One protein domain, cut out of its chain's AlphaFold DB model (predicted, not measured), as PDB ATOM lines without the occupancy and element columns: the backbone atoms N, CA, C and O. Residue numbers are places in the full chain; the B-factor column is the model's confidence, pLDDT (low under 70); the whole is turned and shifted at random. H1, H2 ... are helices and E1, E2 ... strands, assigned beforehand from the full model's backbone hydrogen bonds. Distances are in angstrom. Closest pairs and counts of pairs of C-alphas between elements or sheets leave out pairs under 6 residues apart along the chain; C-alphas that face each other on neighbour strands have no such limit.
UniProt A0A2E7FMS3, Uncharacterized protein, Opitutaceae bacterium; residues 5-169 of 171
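AT A GLANCE: This is residues 5 to 169 of the 171 residues of an uncharacterized protein of Opitutaceae bacterium (UniProt A0A2E7FMS3). One strongly twisted six-strand sheet curls like part of a barrel and folds back on itself, with E2, E1 and E6 as one leaf, E4 and E3 as the other and E5 as the hinge. Helix H6 covers one face and runs along the strands, H2 and H5 are over the opposite face, and residues 73 to 80 and the far part of H7, residues 158 to 168, stick out from this body. The printed part has 165 residues with seven named helices and six named strands, in the order H1 H2 H3 H4 E1 E2 H5 E3 H6 E4 E5 E6 H7, and is of mixed class. The sheet's order is E2 E1 E6 E5 E4 E3, antiparallel throughout. The whole is compact, with a radius of gyration of the C-alphas of 17.0 A and spans of 49 by 41 by 34 A.

IN THESE COORDINATES: H1, residues 5 to 8, begins at C-alpha 5 (104.512, 133.408, 51.390). H2 holds residues 14 to 21, H3 30 to 34 and H4 39 to 42. E1, 47 to 51, and E2, 57 to 60, form a hairpin before H5, 62 to 67. E3 is 86 to 88, and H6, 92 to 104, is 18.2 A long. E4, 108 to 117, E5, 120 to 132, and E6, 138 to 147, measure 23.8, 32.2 and 25.8 A. H7, 150 to 168, is 27.1 A long and ends at C-alpha 168 (93.865, 106.909, 73.362).

HOW THE PARTS SIT: E4, E5 and E6 form a meander, each strand the antiparallel neighbour of the one before; N 113 and O 124 are 2.8 A apart, N 129 and O 142 2.8 A. E4 bends by 63 degrees at residue 111 and E5 by 74 degrees at 125. Within hydrogen-bond range are N 49 of E1 and O 143 of E6 at 3.0 A, N 50 of E1 and O 59 of E2 at 3.0 A, and N 116 of E4 and O 87 of E3 at 2.8 A. The closest C-alphas of edge strands E2 and E3, Val 57 and Ser 87, are 7.2 A apart. H6 is over E6 and E5 at a height of 8.4 A; its closest C-alphas to E6 are Ile 102 and Thr 138, 5.8 A. H5 is on the opposite face; its Gly 64 and Cys 47 of E1 are the closest C-alphas, 4.5 A. H2, on the same face as H5, only just touches H4, with 3 pairs of C-alphas within 8 A, the closest Ala 19 and Glu 40 at 5.5 A. H3, H4 and H7 only graze the sheet; H1 is not on it. In H2, H3 and H7 every O i to N i+4 pair is within hydrogen-bond range, in H5 1 of 2, in H6 7 of 9; H1 and H4 are too short for such a pair.

THE WHOLE: The C-alphas farthest apart are those of Phe 75 and Ala 135, 54.8 A. The printed part has no cut. The link from H5 to E3, residues 68 to 85, is long. Mean pLDDT of the printed part is 83.6; residues 5 to 13, 70 to 82, 92 to 94 and 164 to 169 are under 70.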
ATOM      1  N   ASP A   5     104.250 133.851  50.015       38.31
ATOM      2  CA  ASP A   5     104.512 133.408  51.390       38.31
ATOM      3  C   ASP A   5     105.185 134.495  52.243       38.31
ATOM      4  O   ASP A   5     104.949 134.573  53.449       38.31
ATOM      5  N   LYS A   6     105.955 135.412  51.632       36.91
ATOM      6  CA  LYS A   6     106.542 136.561  52.347       36.91
ATOM      7  C   LYS A   6     105.524 137.655  52.676       36.91
ATOM      8  O   LYS A   6     105.731 138.389  53.635       36.91
ATOM      9  N   LEU A   7     104.424 137.754  51.927       32.69
ATOM     10  CA  LEU A   7     103.331 138.691  52.230       32.69
ATOM     11  C   LEU A   7     102.456 138.198  53.395       32.69
ATOM     12  O   LEU A   7     101.836 139.008  54.076       32.69
ATOM     13  N   LEU A   8     102.446 136.887  53.661       41.94
ATOM     14  CA  LEU A   8     101.796 136.278  54.830       41.94
ATOM     15  C   LEU A   8     102.689 136.282  56.085       41.94
ATOM     16  O   LEU A   8     102.178 136.143  57.194       41.94
ATOM     17  N   GLN A   9     104.003 136.460  55.918       39.12
ATOM     18  CA  GLN A   9     104.983 136.680  56.992       39.12
ATOM     19  C   GLN A   9     105.143 138.156  57.379       39.12
ATOM     20  O   GLN A   9     106.058 138.480  58.135       39.12
ATOM     21  N   ALA A  10     104.304 139.051  56.846       41.69
ATOM     22  CA  ALA A  10     104.368 140.465  57.167       41.69
ATOM     23  C   ALA A  10     104.337 140.642  58.691       41.69
ATOM     24  O   ALA A  10     103.438 140.130  59.364       41.69
ATOM     25  N   SER A  11     105.339 141.360  59.209       51.75
ATOM     26  CA  SER A  11     105.245 142.079  60.477       51.75
ATOM     27  C   SER A  11     103.815 142.577  60.637       51.75
ATOM     28  O   SER A  11     103.247 143.111  59.674       51.75
ATOM     29  N   LEU A  12     103.208 142.336  61.800       59.75
ATOM     30  CA  LEU A  12     101.859 142.836  62.032       59.75
ATOM     31  C   LEU A  12     101.817 144.330  61.697       59.75
ATOM     32  O   LEU A  12     102.821 145.013  61.898       59.75
ATOM     33  N   PRO A  13     100.736 144.815  61.064       68.31
ATOM     34  CA  PRO A  13     100.758 146.149  60.479       68.31
ATOM     35  C   PRO A  13     101.068 147.194  61.550       68.31
ATOM     36  O   PRO A  13     100.562 147.066  62.656       68.31
ATOM     37  N   GLU A  14     101.809 148.250  61.211       72.69
ATOM     38  CA  GLU A  14     102.069 149.394  62.109       72.69
ATOM     39  C   GLU A  14     100.772 149.940  62.737       72.69
ATOM     40  O   GLU A  14     100.754 150.376  63.882       72.69
ATOM     41  N   ALA A  15      99.655 149.835  62.009       75.38
ATOM     42  CA  ALA A  15      98.320 150.175  62.490       75.38
ATOM     43  C   ALA A  15      97.857 149.347  63.705       75.38
ATOM     44  O   ALA A  15      97.059 149.836  64.494       75.38
ATOM     45  N   LEU A  16      98.315 148.100  63.857       84.12
ATOM     46  CA  LEU A  16      98.034 147.296  65.044       84.12
ATOM     47  C   LEU A  16      98.835 147.783  66.244       84.12
ATOM     48  O   LEU A  16      98.267 147.916  67.319       84.12
ATOM     49  N   ASP A  17     100.136 148.006  66.065       83.62
ATOM     50  CA  ASP A  17     100.995 148.442  67.166       83.62
ATOM     51  C   ASP A  17     100.524 149.810  67.677       83.62
ATOM     52  O   ASP A  17     100.329 149.969  68.879       83.62
ATOM     53  N   ALA A  18     100.187 150.732  66.766       83.62
ATOM     54  CA  ALA A  18      99.554 152.004  67.109       83.62
ATOM     55  C   ALA A  18      98.223 151.810  67.861       83.62
ATOM     56  O   ALA A  18      98.033 152.394  68.925       83.62
ATOM     57  N   ALA A  19      97.338 150.930  67.375       88.00
ATOM     58  CA  ALA A  19      96.067 150.658  68.047       88.00
ATOM     59  C   ALA A  19      96.258 150.070  69.453       88.00
ATOM     60  O   ALA A  19      95.527 150.420  70.377       88.00
ATOM     61  N   ILE A  20      97.253 149.204  69.648       90.12
ATOM     62  CA  ILE A  20      97.577 148.639  70.963       90.12
ATOM     63  C   ILE A  20      98.109 149.719  71.901       90.12
ATOM     64  O   ILE A  20      97.737 149.725  73.075       90.12
ATOM     65  N   GLU A  21      98.940 150.634  71.406       88.94
ATOM     66  CA  GLU A  21      99.439 151.759  72.200       88.94
ATOM     67  C   GLU A  21      98.308 152.641  72.737       88.94
ATOM     68  O   GLU A  21      98.440 153.150  73.844       88.94
ATOM     69  N   THR A  22      97.170 152.751  72.040       89.56
ATOM     70  CA  THR A  22      96.029 153.557  72.521       89.56
ATOM     71  C   THR A  22      95.298 152.998  73.741       89.56
ATOM     72  O   THR A  22      94.548 153.734  74.377       89.56
ATOM     73  N   ILE A  23      95.481 151.714  74.065       92.50
ATOM     74  CA  ILE A  23      94.820 151.060  75.210       92.50
ATOM     75  C   ILE A  23      95.809 150.539  76.255       92.50
ATOM     76  O   ILE A  23      95.444 150.242  77.391       92.50
ATOM     77  N   ASN A  24      97.069 150.356  75.880       92.81
ATOM     78  CA  ASN A  24      98.069 149.755  76.744       92.81
ATOM     79  C   ASN A  24      98.664 150.815  77.686       92.81
ATOM     80  O   ASN A  24      99.134 151.843  77.223       92.81
ATOM     81  N   PHE A  25      98.721 150.518  78.988       94.75
ATOM     82  CA  PHE A  25      99.072 151.447  80.079       94.75
ATOM     83  C   PHE A  25      98.047 152.555  80.382       94.75
ATOM     84  O   PHE A  25      98.324 153.387  81.239       94.75
ATOM     85  N   GLU A  26      96.864 152.546  79.764       94.75
ATOM     86  CA  GLU A  26      95.831 153.575  79.992       94.75
ATOM     87  C   GLU A  26      94.842 153.218  81.117       94.75
ATOM     88  O   GLU A  26      94.167 154.085  81.665       94.75
ATOM     89  N   HIS A  27      94.767 151.939  81.491       94.81
ATOM     90  CA  HIS A  27      93.778 151.417  82.439       94.81
ATOM     91  C   HIS A  27      94.455 150.906  83.713       94.81
ATOM     92  O   HIS A  27      95.556 150.362  83.658       94.81
ATOM     93  N   GLU A  28      93.839 151.077  84.880       93.62
ATOM     94  CA  GLU A  28      94.401 150.580  86.147       93.62
ATOM     95  C   GLU A  28      94.022 149.113  86.392       93.62
ATOM     96  O   GLU A  28      94.840 148.319  86.865       93.62
ATOM     97  N   ASP A  29      92.801 148.741  86.009       93.25
ATOM     98  CA  ASP A  29      92.160 147.471  86.330       93.25
ATOM     99  C   ASP A  29      91.304 146.928  85.168       93.25
ATOM    100  O   ASP A  29      91.241 147.496  84.075       93.25
ATOM    101  N   LEU A  30      90.673 145.771  85.387       91.62
ATOM    102  CA  LEU A  30      89.861 145.095  84.372       91.62
ATOM    103  C   LEU A  30      88.564 145.847  84.059       91.62
ATOM    104  O   LEU A  30      88.153 145.869  82.902       91.62
ATOM    105  N   ASP A  31      87.935 146.455  85.065       93.31
ATOM    106  CA  ASP A  31      86.656 147.150  84.898       93.31
ATOM    107  C   ASP A  31      86.839 148.396  84.024       93.31
ATOM    108  O   ASP A  31      86.103 148.585  83.056       93.31
ATOM    109  N   SER A  32      87.889 149.183  84.273       93.44
ATOM    110  CA  SER A  32      88.248 150.323  83.421       93.44
ATOM    111  C   SER A  32      88.661 149.905  82.006       93.44
ATOM    112  O   SER A  32      88.359 150.619  81.050       93.44
ATOM    113  N   LEU A  33      89.301 148.741  81.835       93.44
ATOM    114  CA  LEU A  33      89.646 148.207  80.512       93.44
ATOM    115  C   LEU A  33      88.408 147.809  79.689       93.44
ATOM    116  O   LEU A  33      88.420 147.931  78.464       93.44
ATOM    117  N   LEU A  34      87.326 147.351  80.324       93.25
ATOM    118  CA  LEU A  34      86.078 147.020  79.620       93.25
ATOM    119  C   LEU A  34      85.382 148.253  79.022       93.25
ATOM    120  O   LEU A  34      84.579 148.112  78.099       93.25
ATOM    121  N   GLU A  35      85.719 149.450  79.503       92.62
ATOM    122  CA  GLU A  35      85.231 150.734  78.990       92.62
ATOM    123  C   GLU A  35      86.172 151.358  77.940       92.62
ATOM    124  O   GLU A  35      85.918 152.463  77.451       92.62
ATOM    125  N   ALA A  36      87.255 150.664  77.572       91.12
ATOM    126  CA  ALA A  36      88.265 151.171  76.651       91.12
ATOM    127  C   ALA A  36      87.695 151.541  75.274       91.12
ATOM    128  O   ALA A  36      86.849 150.849  74.693       91.12
ATOM    129  N   ASN A  37      88.233 152.616  74.693       90.38
ATOM    130  CA  ASN A  37      87.924 152.979  73.317       90.38
ATOM    131  C   ASN A  37      88.638 152.030  72.344       90.38
ATOM    132  O   ASN A  37      89.825 152.161  72.075       90.38
ATOM    133  N   VAL A  38      87.879 151.102  71.770       90.94
ATOM    134  CA  VAL A  38      88.375 150.083  70.831       90.94
ATOM    135  C   VAL A  38      88.173 150.450  69.354       90.94
ATOM    136  O   VAL A  38      88.280 149.587  68.480       90.94
ATOM    137  N   ALA A  39      87.863 151.714  69.043       91.06
ATOM    138  CA  ALA A  39      87.517 152.144  67.685       91.06
ATOM    139  C   ALA A  39      88.614 151.850  66.647       91.06
ATOM    140  O   ALA A  39      88.302 151.496  65.509       91.06
ATOM    141  N   GLU A  40      89.890 151.945  67.029       89.69
ATOM    142  CA  GLU A  40      91.008 151.684  66.115       89.69
ATOM    143  C   GLU A  40      91.078 150.212  65.682       89.69
ATOM    144  O   GLU A  40      91.367 149.914  64.520       89.69
ATOM    145  N   PHE A  41      90.698 149.280  66.562       92.06
ATOM    146  CA  PHE A  41      90.674 147.850  66.246       92.06
ATOM    147  C   PHE A  41      89.567 147.468  65.255       92.06
ATOM    148  O   PHE A  41      89.691 146.477  64.526       92.06
ATOM    149  N   GLU A  42      88.486 148.250  65.193       92.06
ATOM    150  CA  GLU A  42      87.327 147.985  64.331       92.06
ATOM    151  C   GLU A  42      87.627 148.167  62.836       92.06
ATOM    152  O   GLU A  42      86.983 147.537  61.987       92.06
ATOM    153  N   GLY A  43      88.611 149.008  62.506       86.56
ATOM    154  CA  GLY A  43      89.059 149.252  61.133       86.56
ATOM    155  C   GLY A  43      90.024 148.196  60.589       86.56
ATOM    156  O   GLY A  43      90.263 148.145  59.379       86.56
ATOM    157  N   LEU A  44      90.574 147.343  61.455       88.38
ATOM    158  CA  LEU A  44      91.599 146.375  61.082       88.38
ATOM    159  C   LEU A  44      91.015 145.231  60.240       88.38
ATOM    160  O   LEU A  44      89.923 144.717  60.479       88.38
ATOM    161  N   ASN A  45      91.776 144.803  59.232       87.94
ATOM    162  CA  ASN A  45      91.364 143.775  58.269       87.94
ATOM    163  C   ASN A  45      91.737 142.340  58.691       87.94
ATOM    164  O   ASN A  45      91.792 141.440  57.851       87.94
ATOM    165  N   PHE A  46      92.019 142.131  59.971       89.94
ATOM    166  CA  PHE A  46      92.304 140.838  60.584       89.94
ATOM    167  C   PHE A  46      91.508 140.710  61.885       89.94
ATOM    168  O   PHE A  46      91.051 141.707  62.447       89.94
ATOM    169  N   CYS A  47      91.297 139.473  62.324       93.62
ATOM    170  CA  CYS A  47      90.532 139.168  63.523       93.62
ATOM    171  C   CYS A  47      91.304 139.656  64.749       93.62
ATOM    172  O   CYS A  47      92.472 139.301  64.921       93.62
ATOM    173  N   VAL A  48      90.644 140.463  65.579       95.44
ATOM    174  CA  VAL A  48      91.160 140.905  66.874       95.44
ATOM    175  C   VAL A  48      90.170 140.507  67.953       95.44
ATOM    176  O   VAL A  48      88.973 140.763  67.808       95.44
ATOM    177  N   PHE A  49      90.664 139.898  69.027       96.31
ATOM    178  CA  PHE A  49      89.854 139.573  70.195       96.31
ATOM    179  C   PHE A  49      90.636 139.720  71.495       96.31
ATOM    180  O   PHE A  49      91.840 139.470  71.538       96.31
ATOM    181  N   GLY A  50      89.932 140.137  72.546       95.88
ATOM    182  CA  GLY A  50      90.467 140.352  73.888       95.88
ATOM    183  C   GLY A  50      89.853 139.381  74.887       95.88
ATOM    184  O   GLY A  50      88.650 139.107  74.829       95.88
ATOM    185  N   TYR A  51      90.675 138.844  75.783       95.75
ATOM    186  CA  TYR A  51      90.247 137.888  76.798       95.75
ATOM    187  C   TYR A  51      91.092 137.985  78.070       95.75
ATOM    188  O   TYR A  51      92.290 138.272  78.025       95.75
ATOM    189  N   PHE A  52      90.459 137.737  79.218       91.69
ATOM    190  CA  PHE A  52      91.141 137.687  80.523       91.69
ATOM    191  C   PHE A  52      91.702 136.298  80.805       91.69
ATOM    192  O   PHE A  52      92.788 136.119  81.347       91.69
ATOM    193  N   ASN A  53      90.928 135.296  80.411       88.69
ATOM    194  CA  ASN A  53      91.293 133.896  80.419       88.69
ATOM    195  C   ASN A  53      90.627 133.238  79.204       88.69
ATOM    196  O   ASN A  53      89.729 133.811  78.589       88.69
ATOM    197  N   ARG A  54      91.044 132.020  78.855       90.44
ATOM    198  CA  ARG A  54      90.587 131.358  77.622       90.44
ATOM    199  C   ARG A  54      89.073 131.074  77.573       90.44
ATOM    200  O   ARG A  54      88.554 130.791  76.499       90.44
ATOM    201  N   LYS A  55      88.357 131.149  78.701       89.38
ATOM    202  CA  LYS A  55      86.893 130.983  78.760       89.38
ATOM    203  C   LYS A  55      86.136 132.291  78.521       89.38
ATOM    204  O   LYS A  55      84.994 132.237  78.079       89.38
ATOM    205  N   ASP A  56      86.783 133.429  78.761       87.81
ATOM    206  CA  ASP A  56      86.138 134.738  78.836       87.81
ATOM    207  C   ASP A  56      86.713 135.692  77.781       87.81
ATOM    208  O   ASP A  56      87.542 136.561  78.068       87.81
ATOM    209  N   VAL A  57      86.252 135.519  76.538       93.56
ATOM    210  CA  VAL A  57      86.460 136.492  75.457       93.56
ATOM    211  C   VAL A  57      85.464 137.635  75.642       93.56
ATOM    212  O   VAL A  57      84.259 137.446  75.473       93.56
ATOM    213  N   PHE A  58      85.962 138.820  75.992       93.06
ATOM    214  CA  PHE A  58      85.134 140.002  76.254       93.06
ATOM    215  C   PHE A  58      85.065 140.959  75.060       93.06
ATOM    216  O   PHE A  58      84.161 141.789  74.987       93.06
ATOM    217  N   TYR A  59      85.999 140.845  74.111       94.62
ATOM    218  CA  TYR A  59      86.063 141.717  72.943       94.62
ATOM    219  C   TYR A  59      86.313 140.928  71.659       94.62
ATOM    220  O   TYR A  59      87.127 140.010  71.631       94.62
ATOM    221  N   LEU A  60      85.646 141.343  70.582       95.12
ATOM    222  CA  LEU A  60      85.839 140.889  69.206       95.12
ATOM    223  C   LEU A  60      85.670 142.095  68.293       95.12
ATOM    224  O   LEU A  60      84.633 142.747  68.386       95.12
ATOM    225  N   ASN A  61      86.607 142.354  67.382       94.94
ATOM    226  CA  ASN A  61      86.463 143.419  66.387       94.94
ATOM    227  C   ASN A  61      85.516 143.031  65.236       94.94
ATOM    228  O   ASN A  61      85.061 141.888  65.126       94.94
ATOM    229  N   ARG A  62      85.244 143.969  64.320       94.12
ATOM    230  CA  ARG A  62      84.421 143.736  63.120       94.12
ATOM    231  C   ARG A  62      84.828 142.492  62.330       94.12
ATOM    232  O   ARG A  62      83.951 141.753  61.890       94.12
ATOM    233  N   ALA A  63      86.122 142.269  62.119       91.69
ATOM    234  CA  ALA A  63      86.601 141.107  61.376       91.69
ATOM    235  C   ALA A  63      86.336 139.792  62.130       91.69
ATOM    236  O   ALA A  63      85.905 138.827  61.508       91.69
ATOM    237  N   GLY A  64      86.514 139.769  63.452       91.94
ATOM    238  CA  GLY A  64      86.183 138.612  64.287       91.94
ATOM    239  C   GLY A  64      84.684 138.324  64.332       91.94
ATOM    240  O   GLY A  64      84.271 137.179  64.177       91.94
ATOM    241  N   ARG A  65      83.843 139.360  64.435       92.31
ATOM    242  CA  ARG A  65      82.377 139.202  64.410       92.31
ATOM    243  C   ARG A  65      81.865 138.646  63.081       92.31
ATOM    244  O   ARG A  65      80.903 137.890  63.090       92.31
ATOM    245  N   ARG A  66      82.540 138.922  61.960       89.62
ATOM    246  CA  ARG A  66      82.218 138.293  60.665       89.62
ATOM    247  C   ARG A  66      82.443 136.782  60.653       89.62
ATOM    248  O   ARG A  66      81.761 136.096  59.908       89.62
ATOM    249  N   LEU A  67      83.345 136.246  61.478       87.06
ATOM    250  CA  LEU A  67      83.521 134.790  61.602       87.06
ATOM    251  C   LEU A  67      82.295 134.120  62.245       87.06
ATOM    252  O   LEU A  67      82.038 132.937  62.032       87.06
ATOM    253  N   LEU A  68      81.515 134.881  63.018       86.75
ATOM    254  CA  LEU A  68      80.276 134.410  63.633       86.75
ATOM    255  C   LEU A  68      79.088 134.426  62.674       86.75
ATOM    256  O   LEU A  68      78.063 133.805  62.963       86.75
ATOM    257  N   GLU A  69      79.206 135.132  61.550       82.38
ATOM    258  CA  GLU A  69      78.169 135.168  60.532       82.38
ATOM    259  C   GLU A  69      78.115 133.798  59.849       82.38
ATOM    260  O   GLU A  69      78.993 133.412  59.080       82.38
ATOM    261  N   ILE A  70      77.069 133.031  60.149       69.31
ATOM    262  CA  ILE A  70      76.784 131.796  59.426       69.31
ATOM    263  C   ILE A  70      76.408 132.187  58.000       69.31
ATOM    264  O   ILE A  70      75.453 132.942  57.798       69.31
ATOM    265  N   TYR A  71      77.124 131.644  57.014       63.69
ATOM    266  CA  TYR A  71      76.687 131.714  55.624       63.69
ATOM    267  C   TYR A  71      75.328 131.016  55.510       63.69
ATOM    268  O   TYR A  71      75.234 129.789  55.493       63.69
ATOM    269  N   GLN A  72      74.257 131.805  55.472       61.72
ATOM    270  CA  GLN A  72      72.931 131.301  55.161       61.72
ATOM    271  C   GLN A  72      72.833 131.184  53.646       61.72
ATOM    272  O   GLN A  72      72.784 132.186  52.930       61.72
ATOM    273  N   SER A  73      72.830 129.947  53.153       56.66
ATOM    274  CA  SER A  73      72.493 129.691  51.759       56.66
ATOM    275  C   SER A  73      71.107 130.282  51.474       56.66
ATOM    276  O   SER A  73      70.169 129.977  52.212       56.66
ATOM    277  N   PRO A  74      70.926 131.059  50.391       63.66
ATOM    278  CA  PRO A  74      69.614 131.592  50.022       63.66
ATOM    279  C   PRO A  74      68.606 130.491  49.646       63.66
ATOM    280  O   PRO A  74      67.425 130.776  49.462       63.66
ATOM    281  N   PHE A  75      69.064 129.240  49.517       67.50
ATOM    282  CA  PHE A  75      68.257 128.082  49.137       67.50
ATOM    283  C   PHE A  75      67.881 127.170  50.312       67.50
ATOM    284  O   PHE A  75      67.077 126.259  50.121       67.50
ATOM    285  N   GLU A  76      68.443 127.375  51.509       59.19
ATOM    286  CA  GLU A  76      68.081 126.574  52.680       59.19
ATOM    287  C   GLU A  76      67.074 127.322  53.564       59.19
ATOM    288  O   GLU A  76      67.279 128.498  53.871       59.19
ATOM    289  N   PRO A  77      65.976 126.669  54.002       57.03
ATOM    290  CA  PRO A  77      65.050 127.277  54.946       57.03
ATOM    291  C   PRO A  77      65.794 127.609  56.240       57.03
ATOM    292  O   PRO A  77      66.593 126.803  56.723       57.03
ATOM    293  N   SER A  78      65.516 128.788  56.800       58.47
ATOM    294  CA  SER A  78      66.120 129.298  58.032       58.47
ATOM    295  C   SER A  78      66.012 128.267  59.161       58.47
ATOM    296  O   SER A  78      64.980 128.166  59.831       58.47
ATOM    297  N   ARG A  79      67.065 127.468  59.369       57.38
ATOM    298  CA  ARG A  79      67.182 126.606  60.548       57.38
ATOM    299  C   ARG A  79      67.217 127.500  61.784       57.38
ATOM    300  O   ARG A  79      67.680 128.635  61.697       57.38
ATOM    301  N   SER A  80      66.734 127.004  62.927       56.53
ATOM    302  CA  SER A  80      66.889 127.716  64.197       56.53
ATOM    303  C   SER A  80      68.381 127.942  64.422       56.53
ATOM    304  O   SER A  80      69.121 126.999  64.710       56.53
ATOM    305  N   VAL A  81      68.832 129.169  64.195       59.19
ATOM    306  CA  VAL A  81      70.240 129.518  64.307       59.19
ATOM    307  C   VAL A  81      70.568 129.466  65.790       59.19
ATOM    308  O   VAL A  81      70.077 130.282  66.570       59.19
ATOM    309  N   SER A  82      71.331 128.454  66.201       63.66
ATOM    310  CA  SER A  82      71.934 128.427  67.528       63.66
ATOM    311  C   SER A  82      72.720 129.721  67.727       63.66
ATOM    312  O   SER A  82      73.294 130.260  66.778       63.66
ATOM    313  N   LYS A  83      72.717 130.245  68.958       73.44
ATOM    314  CA  LYS A  83      73.443 131.476  69.279       73.44
ATOM    315  C   LYS A  83      74.892 131.339  68.775       73.44
ATOM    316  O   LYS A  83      75.504 130.299  69.040       73.44
ATOM    317  N   PRO A  84      75.423 132.331  68.037       78.06
ATOM    318  CA  PRO A  84      76.805 132.291  67.594       78.06
ATOM    319  C   PRO A  84      77.729 132.166  68.809       78.06
ATOM    320  O   PRO A  84      77.583 132.906  69.784       78.06
ATOM    321  N   THR A  85      78.659 131.222  68.740       85.62
ATOM    322  CA  THR A  85      79.668 130.955  69.763       85.62
ATOM    323  C   THR A  85      81.028 131.351  69.216       85.62
ATOM    324  O   THR A  85      81.336 131.049  68.066       85.62
ATOM    325  N   PHE A  86      81.830 132.011  70.048       90.81
ATOM    326  CA  PHE A  86      83.258 132.219  69.839       90.81
ATOM    327  C   PHE A  86      83.965 131.751  71.106       90.81
ATOM    328  O   PHE A  86      83.819 132.386  72.151       90.81
ATOM    329  N   SER A  87      84.691 130.641  71.046       91.38
ATOM    330  CA  SER A  87      85.422 130.129  72.210       91.38
ATOM    331  C   SER A  87      86.826 129.689  71.837       91.38
ATOM    332  O   SER A  87      87.044 129.147  70.756       91.38
ATOM    333  N   LEU A  88      87.766 129.905  72.751       92.06
ATOM    334  CA  LEU A  88      89.146 129.470  72.588       92.06
ATOM    335  C   LEU A  88      89.294 128.018  73.037       92.06
ATOM    336  O   LEU A  88      88.721 127.604  74.048       92.06
ATOM    337  N   GLU A  89      90.106 127.253  72.311       86.44
ATOM    338  CA  GLU A  89      90.487 125.899  72.713       86.44
ATOM    339  C   GLU A  89      91.140 125.925  74.103       86.44
ATOM    340  O   GLU A  89      92.086 126.678  74.322       86.44
ATOM    341  N   LEU A  90      90.682 125.094  75.040       82.06
ATOM    342  CA  LEU A  90      91.208 125.064  76.416       82.06
ATOM    343  C   LEU A  90      92.456 124.179  76.581       82.06
ATOM    344  O   LEU A  90      92.909 123.971  77.706       82.06
ATOM    345  N   ASP A  91      92.988 123.646  75.482       76.25
ATOM    346  CA  ASP A  91      94.154 122.769  75.470       76.25
ATOM    347  C   ASP A  91      95.358 123.433  76.185       76.25
ATOM    348  O   ASP A  91      95.699 124.589  75.892       76.25
ATOM    349  N   PRO A  92      96.026 122.715  77.112       65.81
ATOM    350  CA  PRO A  92      97.174 123.223  77.859       65.81
ATOM    351  C   PRO A  92      98.324 123.755  76.995       65.81
ATOM    352  O   PRO A  92      99.030 124.665  77.429       65.81
ATOM    353  N   PHE A  93      98.530 123.231  75.782       68.31
ATOM    354  CA  PHE A  93      99.584 123.711  74.885       68.31
ATOM    355  C   PHE A  93      99.340 125.156  74.440       68.31
ATOM    356  O   PHE A  93     100.285 125.941  74.401       68.31
ATOM    357  N   HIS A  94      98.088 125.540  74.179       68.38
ATOM    358  CA  HIS A  94      97.744 126.929  73.858       68.38
ATOM    359  C   HIS A  94      97.788 127.837  75.092       68.38
ATOM    360  O   HIS A  94      98.129 129.015  74.984       68.38
ATOM    361  N   ALA A  95      97.539 127.280  76.280       79.31
ATOM    362  CA  ALA A  95      97.694 128.003  77.540       79.31
ATOM    363  C   ALA A  95      99.163 128.359  77.859       79.31
ATOM    364  O   ALA A  95      99.409 129.335  78.568       79.31
ATOM    365  N   CYS A  96     100.151 127.629  77.319       86.56
ATOM    366  CA  CYS A  96     101.567 127.995  77.465       86.56
ATOM    367  C   CYS A  96     101.887 129.339  76.798       86.56
ATOM    368  O   CYS A  96     102.608 130.144  77.379       86.56
ATOM    369  N   ASP A  97     101.327 129.610  75.616       90.69
ATOM    370  CA  ASP A  97     101.532 130.892  74.935       90.69
ATOM    371  C   ASP A  97     100.933 132.058  75.731       90.69
ATOM    372  O   ASP A  97     101.530 133.131  75.778       90.69
ATOM    373  N   ASP A  98      99.780 131.844  76.373       92.81
ATOM    374  CA  ASP A  98      99.158 132.839  77.252       92.81
ATOM    375  C   ASP A  98     100.033 133.135  78.467       92.81
ATOM    376  O   ASP A  98     100.301 134.297  78.779       92.81
ATOM    377  N   ARG A  99     100.524 132.078  79.123       92.44
ATOM    378  CA  ARG A  99     101.418 132.201  80.273       92.44
ATOM    379  C   ARG A  99     102.685 132.967  79.909       92.44
ATOM    380  O   ARG A  99     103.042 133.892  80.627       92.44
ATOM    381  N   ASP A 100     103.319 132.640  78.787       92.25
ATOM    382  CA  ASP A 100     104.543 133.317  78.352       92.25
ATOM    383  C   ASP A 100     104.311 134.823  78.140       92.25
ATOM    384  O   ASP A 100     105.142 135.641  78.534       92.25
ATOM    385  N   VAL A 101     103.177 135.212  77.546       93.12
ATOM    386  CA  VAL A 101     102.816 136.628  77.342       93.12
ATOM    387  C   VAL A 101     102.612 137.342  78.677       93.12
ATOM    388  O   VAL A 101     103.121 138.450  78.859       93.12
ATOM    389  N   ILE A 102     101.913 136.705  79.620       93.56
ATOM    390  CA  ILE A 102     101.649 137.258  80.956       93.56
ATOM    391  C   ILE A 102     102.956 137.408  81.746       93.56
ATOM    392  O   ILE A 102     103.228 138.486  82.270       93.56
ATOM    393  N   GLU A 103     103.781 136.361  81.799       93.31
ATOM    394  CA  GLU A 103     105.017 136.324  82.590       93.31
ATOM    395  C   GLU A 103     106.095 137.252  82.029       93.31
ATOM    396  O   GLU A 103     106.785 137.938  82.783       93.31
ATOM    397  N   THR A 104     106.248 137.303  80.704       92.38
ATOM    398  CA  THR A 104     107.267 138.156  80.074       92.38
ATOM    399  C   THR A 104     106.798 139.590  79.860       92.38
ATOM    400  O   THR A 104     107.633 140.461  79.604       92.38
ATOM    401  N   CYS A 105     105.485 139.843  79.945       92.19
ATOM    402  CA  CYS A 105     104.853 141.122  79.613       92.19
ATOM    403  C   CYS A 105     105.267 141.635  78.221       92.19
ATOM    404  O   CYS A 105     105.418 142.843  78.000       92.19
ATOM    405  N   ARG A 106     105.480 140.708  77.277       90.88
ATOM    406  CA  ARG A 106     105.896 140.990  75.899       90.88
ATOM    407  C   ARG A 106     104.963 140.324  74.894       90.88
ATOM    408  O   ARG A 106     104.415 139.259  75.183       90.88
ATOM    409  N   PRO A 107     104.808 140.916  73.698       91.94
ATOM    410  CA  PRO A 107     104.095 140.261  72.618       91.94
ATOM    411  C   PRO A 107     104.734 138.922  72.247       91.94
ATOM    412  O   PRO A 107     105.962 138.795  72.207       91.94
ATOM    413  N   LYS A 108     103.897 137.933  71.927       91.94
ATOM    414  CA  LYS A 108     104.329 136.649  71.372       91.94
ATOM    415  C   LYS A 108     103.813 136.514  69.950       91.94
ATOM    416  O   LYS A 108     102.606 136.527  69.713       91.94
ATOM    417  N   HIS A 109     104.742 136.379  69.011       90.81
ATOM    418  CA  HIS A 109     104.445 136.330  67.584       90.81
ATOM    419  C   HIS A 109     104.397 134.907  67.032       90.81
ATOM    420  O   HIS A 109     104.924 133.974  67.636       90.81
ATOM    421  N   HIS A 110     103.788 134.759  65.853       88.25
ATOM    422  CA  HIS A 110     103.666 133.490  65.124       88.25
ATOM    423  C   HIS A 110     102.937 132.385  65.899       88.25
ATOM    424  O   HIS A 110     103.188 131.196  65.691       88.25
ATOM    425  N   VAL A 111     102.003 132.776  66.762       90.44
ATOM    426  CA  VAL A 111     101.157 131.843  67.506       90.44
ATOM    427  C   VAL A 111      99.983 131.379  66.649       90.44
ATOM    428  O   VAL A 111      99.566 132.055  65.699       90.44
ATOM    429  N   LYS A 112      99.447 130.211  66.997       91.50
ATOM    430  CA  LYS A 112      98.214 129.684  66.416       91.50
ATOM    431  C   LYS A 112      97.155 129.593  67.500       91.50
ATOM    432  O   LYS A 112      97.414 129.027  68.557       91.50
ATOM    433  N   GLU A 113      95.977 130.108  67.199       91.88
ATOM    434  CA  GLU A 113      94.802 130.007  68.051       91.88
ATOM    435  C   GLU A 113      93.732 129.198  67.348       91.88
ATOM    436  O   GLU A 113      93.384 129.495  66.208       91.88
ATOM    437  N   LEU A 114      93.222 128.173  68.022       92.00
ATOM    438  CA  LEU A 114      92.052 127.461  67.546       92.00
ATOM    439  C   LEU A 114      90.808 128.067  68.179       92.00
ATOM    440  O   LEU A 114      90.666 128.101  69.405       92.00
ATOM    441  N   ILE A 115      89.921 128.529  67.309       92.19
ATOM    442  CA  ILE A 115      88.629 129.082  67.674       92.19
ATOM    443  C   ILE A 115      87.563 128.051  67.345       92.19
ATOM    444  O   ILE A 115      87.463 127.617  66.199       92.19
ATOM    445  N   SER A 116      86.728 127.730  68.323       90.81
ATOM    446  CA  SER A 116      85.493 126.992  68.094       90.81
ATOM    447  C   SER A 116      84.350 127.962  67.832       90.81
ATOM    448  O   SER A 116      84.057 128.854  68.638       90.81
ATOM    449  N   LEU A 117      83.706 127.768  66.686       89.31
ATOM    450  CA  LEU A 117      82.524 128.488  66.242       89.31
ATOM    451  C   LEU A 117      81.329 127.535  66.225       89.31
ATOM    452  O   LEU A 117      81.470 126.314  66.222       89.31
ATOM    453  N   THR A 118      80.117 128.080  66.150       84.62
ATOM    454  CA  THR A 118      78.879 127.278  66.110       84.62
ATOM    455  C   THR A 118      78.836 126.273  64.953       84.62
ATOM    456  O   THR A 118      78.126 125.273  65.028       84.62
ATOM    457  N   TRP A 119      79.568 126.548  63.875       81.44
ATOM    458  CA  TRP A 119      79.574 125.765  62.642       81.44
ATOM    459  C   TRP A 119      80.867 124.963  62.423       81.44
ATOM    460  O   TRP A 119      80.963 124.241  61.431       81.44
ATOM    461  N   GLY A 120      81.841 125.053  63.331       85.44
ATOM    462  CA  GLY A 120      83.100 124.317  63.243       85.44
ATOM    463  C   GLY A 120      84.270 125.051  63.884       85.44
ATOM    464  O   GLY A 120      84.145 126.194  64.318       85.44
ATOM    465  N   ASP A 121      85.417 124.382  63.917       89.69
ATOM    466  CA  ASP A 121      86.653 124.955  64.439       89.69
ATOM    467  C   ASP A 121      87.494 125.564  63.311       89.69
ATOM    468  O   ASP A 121      87.566 125.015  62.207       89.69
ATOM    469  N   THR A 122      88.176 126.671  63.596       90.88
ATOM    470  CA  THR A 122      89.111 127.307  62.664       90.88
ATOM    471  C   THR A 122      90.381 127.789  63.355       90.88
ATOM    472  O   THR A 122      90.354 128.361  64.447       90.88
ATOM    473  N   TRP A 123      91.520 127.563  62.705       92.38
ATOM    474  CA  TRP A 123      92.813 128.063  63.144       92.38
ATOM    475  C   TRP A 123      93.056 129.491  62.658       92.38
ATOM    476  O   TRP A 123      93.014 129.792  61.463       92.38
ATOM    477  N   LEU A 124      93.419 130.364  63.588       93.06
ATOM    478  CA  LEU A 124      93.951 131.689  63.321       93.06
ATOM    479  C   LEU A 124      95.463 131.682  63.555       93.06
ATOM    480  O   LEU A 124      95.941 131.180  64.569       93.06
ATOM    481  N   ARG A 125      96.231 132.281  62.645       92.75
ATOM    482  CA  ARG A 125      97.662 132.558  62.831       92.75
ATOM    483  C   ARG A 125      97.852 134.041  63.103       92.75
ATOM    484  O   ARG A 125      97.345 134.876  62.352       92.75
ATOM    485  N   GLY A 126      98.591 134.369  64.154       92.31
ATOM    486  CA  GLY A 126      98.687 135.748  64.610       92.31
ATOM    487  C   GLY A 126      99.734 135.988  65.683       92.31
ATOM    488  O   GLY A 126     100.742 135.282  65.771       92.31
ATOM    489  N   SER A 127      99.486 137.020  66.479       93.00
ATOM    490  CA  SER A 127     100.268 137.355  67.666       93.00
ATOM    491  C   SER A 127      99.368 137.675  68.846       93.00
ATOM    492  O   SER A 127      98.233 138.118  68.675       93.00
ATOM    493  N   LYS A 128      99.906 137.453  70.040       94.25
ATOM    494  CA  LYS A 128      99.306 137.813  71.320       94.25
ATOM    495  C   LYS A 128     100.036 139.010  71.888       94.25
ATOM    496  O   LYS A 128     101.263 139.059  71.836       94.25
ATOM    497  N   TYR A 129      99.282 139.917  72.474       94.75
ATOM    498  CA  TYR A 129      99.775 141.146  73.059       94.75
ATOM    499  C   TYR A 129      99.252 141.271  74.486       94.75
ATOM    500  O   TYR A 129      98.055 141.067  74.708       94.75
ATOM    501  N   PRO A 130     100.118 141.596  75.455       95.94
ATOM    502  CA  PRO A 130      99.665 141.918  76.794       95.94
ATOM    503  C   PRO A 130      99.056 143.321  76.780       95.94
ATOM    504  O   PRO A 130      99.707 144.276  76.353       95.94
ATOM    505  N   ILE A 131      97.829 143.449  77.275       96.44
ATOM    506  CA  ILE A 131      97.264 144.751  77.625       96.44
ATOM    507  C   ILE A 131      97.611 144.998  79.079       96.44
ATOM    508  O   ILE A 131      97.174 144.253  79.960       96.44
ATOM    509  N   ARG A 132      98.474 145.982  79.320       96.31
ATOM    510  CA  ARG A 132      99.053 146.229  80.638       96.31
ATOM    511  C   ARG A 132      98.353 147.377  81.337       96.31
ATOM    512  O   ARG A 132      97.930 148.333  80.688       96.31
ATOM    513  N   SER A 133      98.291 147.280  82.658       95.88
ATOM    514  CA  SER A 133      97.836 148.366  83.503       95.88
ATOM    515  C   SER A 133      98.835 149.518  83.518       95.88
ATOM    516  O   SER A 133      99.988 149.346  83.123       95.88
ATOM    517  N   THR A 134      98.441 150.667  84.061       95.31
ATOM    518  CA  THR A 134      99.335 151.803  84.366       95.31
ATOM    519  C   THR A 134     100.560 151.401  85.208       95.31
ATOM    520  O   THR A 134     101.633 151.986  85.067       95.31
ATOM    521  N   ALA A 135     100.444 150.360  86.043       94.19
ATOM    522  CA  ALA A 135     101.540 149.787  86.835       94.19
ATOM    523  C   ALA A 135     102.417 148.777  86.059       94.19
ATOM    524  O   ALA A 135     103.386 148.244  86.599       94.19
ATOM    525  N   GLY A 136     102.074 148.491  84.803       92.94
ATOM    526  CA  GLY A 136     102.782 147.569  83.917       92.94
ATOM    527  C   GLY A 136     102.444 146.092  84.094       92.94
ATOM    528  O   GLY A 136     103.123 145.249  83.509       92.94
ATOM    529  N   LEU A 137     101.397 145.767  84.855       92.94
ATOM    530  CA  LEU A 137     100.923 144.394  85.032       92.94
ATOM    531  C   LEU A 137      99.989 144.002  83.888       92.94
ATOM    532  O   LEU A 137      99.112 144.775  83.520       92.94
ATOM    533  N   THR A 138     100.136 142.798  83.336       95.12
ATOM    534  CA  THR A 138      99.225 142.299  82.295       95.12
ATOM    535  C   THR A 138      97.817 142.093  82.869       95.12
ATOM    536  O   THR A 138      97.629 141.259  83.752       95.12
ATOM    537  N   LEU A 139      96.841 142.840  82.351       94.56
ATOM    538  CA  LEU A 139      95.418 142.760  82.701       94.56
ATOM    539  C   LEU A 139      94.670 141.761  81.811       94.56
ATOM    540  O   LEU A 139      93.851 140.977  82.283       94.56
ATOM    541  N   ALA A 140      94.962 141.783  80.512       95.88
ATOM    542  CA  ALA A 140      94.314 140.937  79.518       95.88
ATOM    543  C   ALA A 140      95.286 140.561  78.400       95.88
ATOM    544  O   ALA A 140      96.350 141.168  78.241       95.88
ATOM    545  N   ILE A 141      94.888 139.584  77.590       96.25
ATOM    546  CA  ILE A 141      95.568 139.258  76.341       96.25
ATOM    547  C   ILE A 141      94.687 139.696  75.178       96.25
ATOM    548  O   ILE A 141      93.495 139.387  75.125       96.25
ATOM    549  N   LEU A 142      95.298 140.388  74.225       96.06
ATOM    550  CA  LEU A 142      94.712 140.695  72.931       96.06
ATOM    551  C   LEU A 142      95.400 139.837  71.873       96.06
ATOM    552  O   LEU A 142      96.620 139.878  71.716       96.06
ATOM    553  N   PHE A 143      94.628 139.044  71.140       95.50
ATOM    554  CA  PHE A 143      95.120 138.325  69.973       95.50
ATOM    555  C   PHE A 143      94.739 139.076  68.704       95.50
ATOM    556  O   PHE A 143      93.604 139.526  68.557       95.50
ATOM    557  N   ALA A 144      95.673 139.142  67.761       94.50
ATOM    558  CA  ALA A 144      95.459 139.674  66.427       94.50
ATOM    559  C   ALA A 144      95.996 138.696  65.382       94.50
ATOM    560  O   ALA A 144      97.184 138.363  65.379       94.50
ATOM    561  N   GLY A 145      95.138 138.238  64.472       93.38
ATOM    562  CA  GLY A 145      95.529 137.238  63.486       93.38
ATOM    563  C   GLY A 145      94.528 137.017  62.365       93.38
ATOM    564  O   GLY A 145      93.438 137.589  62.324       93.38
ATOM    565  N   ARG A 146      94.923 136.179  61.414       92.62
ATOM    566  CA  ARG A 146      94.122 135.830  60.238       92.62
ATOM    567  C   ARG A 146      93.817 134.351  60.232       92.62
ATOM    568  O   ARG A 146      94.617 133.552  60.714       92.62
ATOM    569  N   GLU A 147      92.683 134.008  59.641       92.00
ATOM    570  CA  GLU A 147      92.361 132.619  59.359       92.00
ATOM    571  C   GLU A 147      93.449 131.994  58.486       92.00
ATOM    572  O   GLU A 147      93.928 132.599  57.521       92.00
ATOM    573  N   MET A 148      93.888 130.801  58.881       91.38
ATOM    574  CA  MET A 148      94.872 130.035  58.132       91.38
ATOM    575  C   MET A 148      94.263 129.514  56.831       91.38
ATOM    576  O   MET A 148      93.061 129.255  56.749       91.38
ATOM    577  N   LEU A 149      95.101 129.317  55.809       89.31
ATOM    578  CA  LEU A 149      94.639 128.796  54.522       89.31
ATOM    579  C   LEU A 149      94.040 127.397  54.694       89.31
ATOM    580  O   LEU A 149      94.535 126.603  55.493       89.31
ATOM    581  N   GLY A 150      93.031 127.049  53.890       85.69
ATOM    582  CA  GLY A 150      92.334 125.761  53.998       85.69
ATOM    583  C   GLY A 150      93.263 124.539  53.963       85.69
ATOM    584  O   GLY A 150      93.068 123.587  54.713       85.69
ATOM    585  N   SER A 151      94.337 124.580  53.169       86.75
ATOM    586  CA  SER A 151      95.357 123.522  53.159       86.75
ATOM    587  C   SER A 151      96.072 123.377  54.505       86.75
ATOM    588  O   SER A 151      96.319 122.262  54.958       86.75
ATOM    589  N   GLU A 152      96.389 124.492  55.161       87.12
ATOM    590  CA  GLU A 152      97.019 124.487  56.478       87.12
ATOM    591  C   GLU A 152      96.018 124.057  57.558       87.12
ATOM    592  O   GLU A 152      96.383 123.296  58.452       87.12
ATOM    593  N   GLN A 153      94.754 124.479  57.468       88.81
ATOM    594  CA  GLN A 153      93.674 124.039  58.363       88.81
ATOM    595  C   GLN A 153      93.566 122.506  58.365       88.81
ATOM    596  O   GLN A 153      93.636 121.875  59.420       88.81
ATOM    597  N   ILE A 154      93.506 121.897  57.172       85.31
ATOM    598  CA  ILE A 154      93.434 120.437  56.989       85.31
ATOM    599  C   ILE A 154      94.664 119.742  57.582       85.31
ATOM    600  O   ILE A 154      94.536 118.716  58.258       85.31
ATOM    601  N   GLN A 155      95.862 120.287  57.354       85.44
ATOM    602  CA  GLN A 155      97.090 119.735  57.926       85.44
ATOM    603  C   GLN A 155      97.053 119.756  59.459       85.44
ATOM    604  O   GLN A 155      97.299 118.720  60.077       85.44
ATOM    605  N   ASN A 156      96.700 120.887  60.083       83.69
ATOM    606  CA  ASN A 156      96.636 120.989  61.546       83.69
ATOM    607  C   ASN A 156      95.551 120.070  62.132       83.69
ATOM    608  O   ASN A 156      95.816 119.381  63.117       83.69
ATOM    609  N   ALA A 157      94.377 119.975  61.500       84.00
ATOM    610  CA  ALA A 157      93.326 119.037  61.903       84.00
ATOM    611  C   ALA A 157      93.807 117.573  61.844       84.00
ATOM    612  O   ALA A 157      93.572 116.798  62.771       84.00
ATOM    613  N   SER A 158      94.552 117.208  60.795       80.44
ATOM    614  CA  SER A 158      95.126 115.862  60.634       80.44
ATOM    615  C   SER A 158      96.168 115.540  61.708       80.44
ATOM    616  O   SER A 158      96.173 114.434  62.250       80.44
ATOM    617  N   PHE A 159      97.053 116.492  62.032       81.94
ATOM    618  CA  PHE A 159      98.035 116.329  63.111       81.94
ATOM    619  C   PHE A 159      97.359 116.162  64.465       81.94
ATOM    620  O   PHE A 159      97.702 115.240  65.206       81.94
ATOM    621  N   ARG A 160      96.361 117.001  64.756       76.94
ATOM    622  CA  ARG A 160      95.569 116.908  65.980       76.94
ATOM    623  C   ARG A 160      94.894 115.541  66.085       76.94
ATOM    624  O   ARG A 160      95.061 114.866  67.092       76.94
ATOM    625  N   HIS A 161      94.220 115.077  65.032       76.38
ATOM    626  CA  HIS A 161      93.561 113.768  65.033       76.38
ATOM    627  C   HIS A 161      94.535 112.608  65.311       76.38
ATOM    628  O   HIS A 161      94.232 111.737  66.123       76.38
ATOM    629  N   LYS A 162      95.731 112.627  64.703       73.38
ATOM    630  CA  LYS A 162      96.778 111.625  64.968       73.38
ATOM    631  C   LYS A 162      97.289 111.676  66.408       73.38
ATOM    632  O   LYS A 162      97.483 110.625  67.010       73.38
ATOM    633  N   ALA A 163      97.492 112.872  66.961       71.19
ATOM    634  CA  ALA A 163      97.911 113.037  68.353       71.19
ATOM    635  C   ALA A 163      96.866 112.462  69.324       71.19
ATOM    636  O   ALA A 163      97.224 111.689  70.208       71.19
ATOM    637  N   PHE A 164      95.577 112.742  69.092       66.44
ATOM    638  CA  PHE A 164      94.481 112.148  69.866       66.44
ATOM    639  C   PHE A 164      94.437 110.617  69.729       66.44
ATOM    640  O   PHE A 164      94.297 109.921  70.730       66.44
ATOM    641  N   GLN A 165      94.605 110.064  68.524       66.75
ATOM    642  CA  GLN A 165      94.636 108.607  68.338       66.75
ATOM    643  C   GLN A 165      95.812 107.936  69.054       66.75
ATOM    644  O   GLN A 165      95.634 106.857  69.606       66.75
ATOM    645  N   HIS A 166      96.987 108.563  69.103       60.00
ATOM    646  CA  HIS A 166      98.120 108.030  69.864       60.00
ATOM    647  C   HIS A 166      97.911 108.108  71.382       60.00
ATOM    648  O   HIS A 166      98.366 107.222  72.094       60.00
ATOM    649  N   GLN A 167      97.200 109.121  71.883       57.06
ATOM    650  CA  GLN A 167      96.922 109.275  73.317       57.06
ATOM    651  C   GLN A 167      95.867 108.294  73.854       57.06
ATOM    652  O   GLN A 167      95.875 107.985  75.041       57.06
ATOM    653  N   TYR A 168      94.968 107.808  72.991       56.47
ATOM    654  CA  TYR A 168      93.865 106.909  73.362       56.47
ATOM    655  C   TYR A 168      93.932 105.524  72.689       56.47
ATOM    656  O   TYR A 168      93.033 104.708  72.881       56.47
ATOM    657  N   GLY A 169      94.968 105.267  71.885       49.94
ATOM    658  CA  GLY A 169      95.137 104.053  71.078       49.94
ATOM    659  C   GLY A 169      96.114 103.017  71.637       49.94
ATOM    660  O   GLY A 169      96.328 102.004  70.979       49.94
TER     661      GLY A 169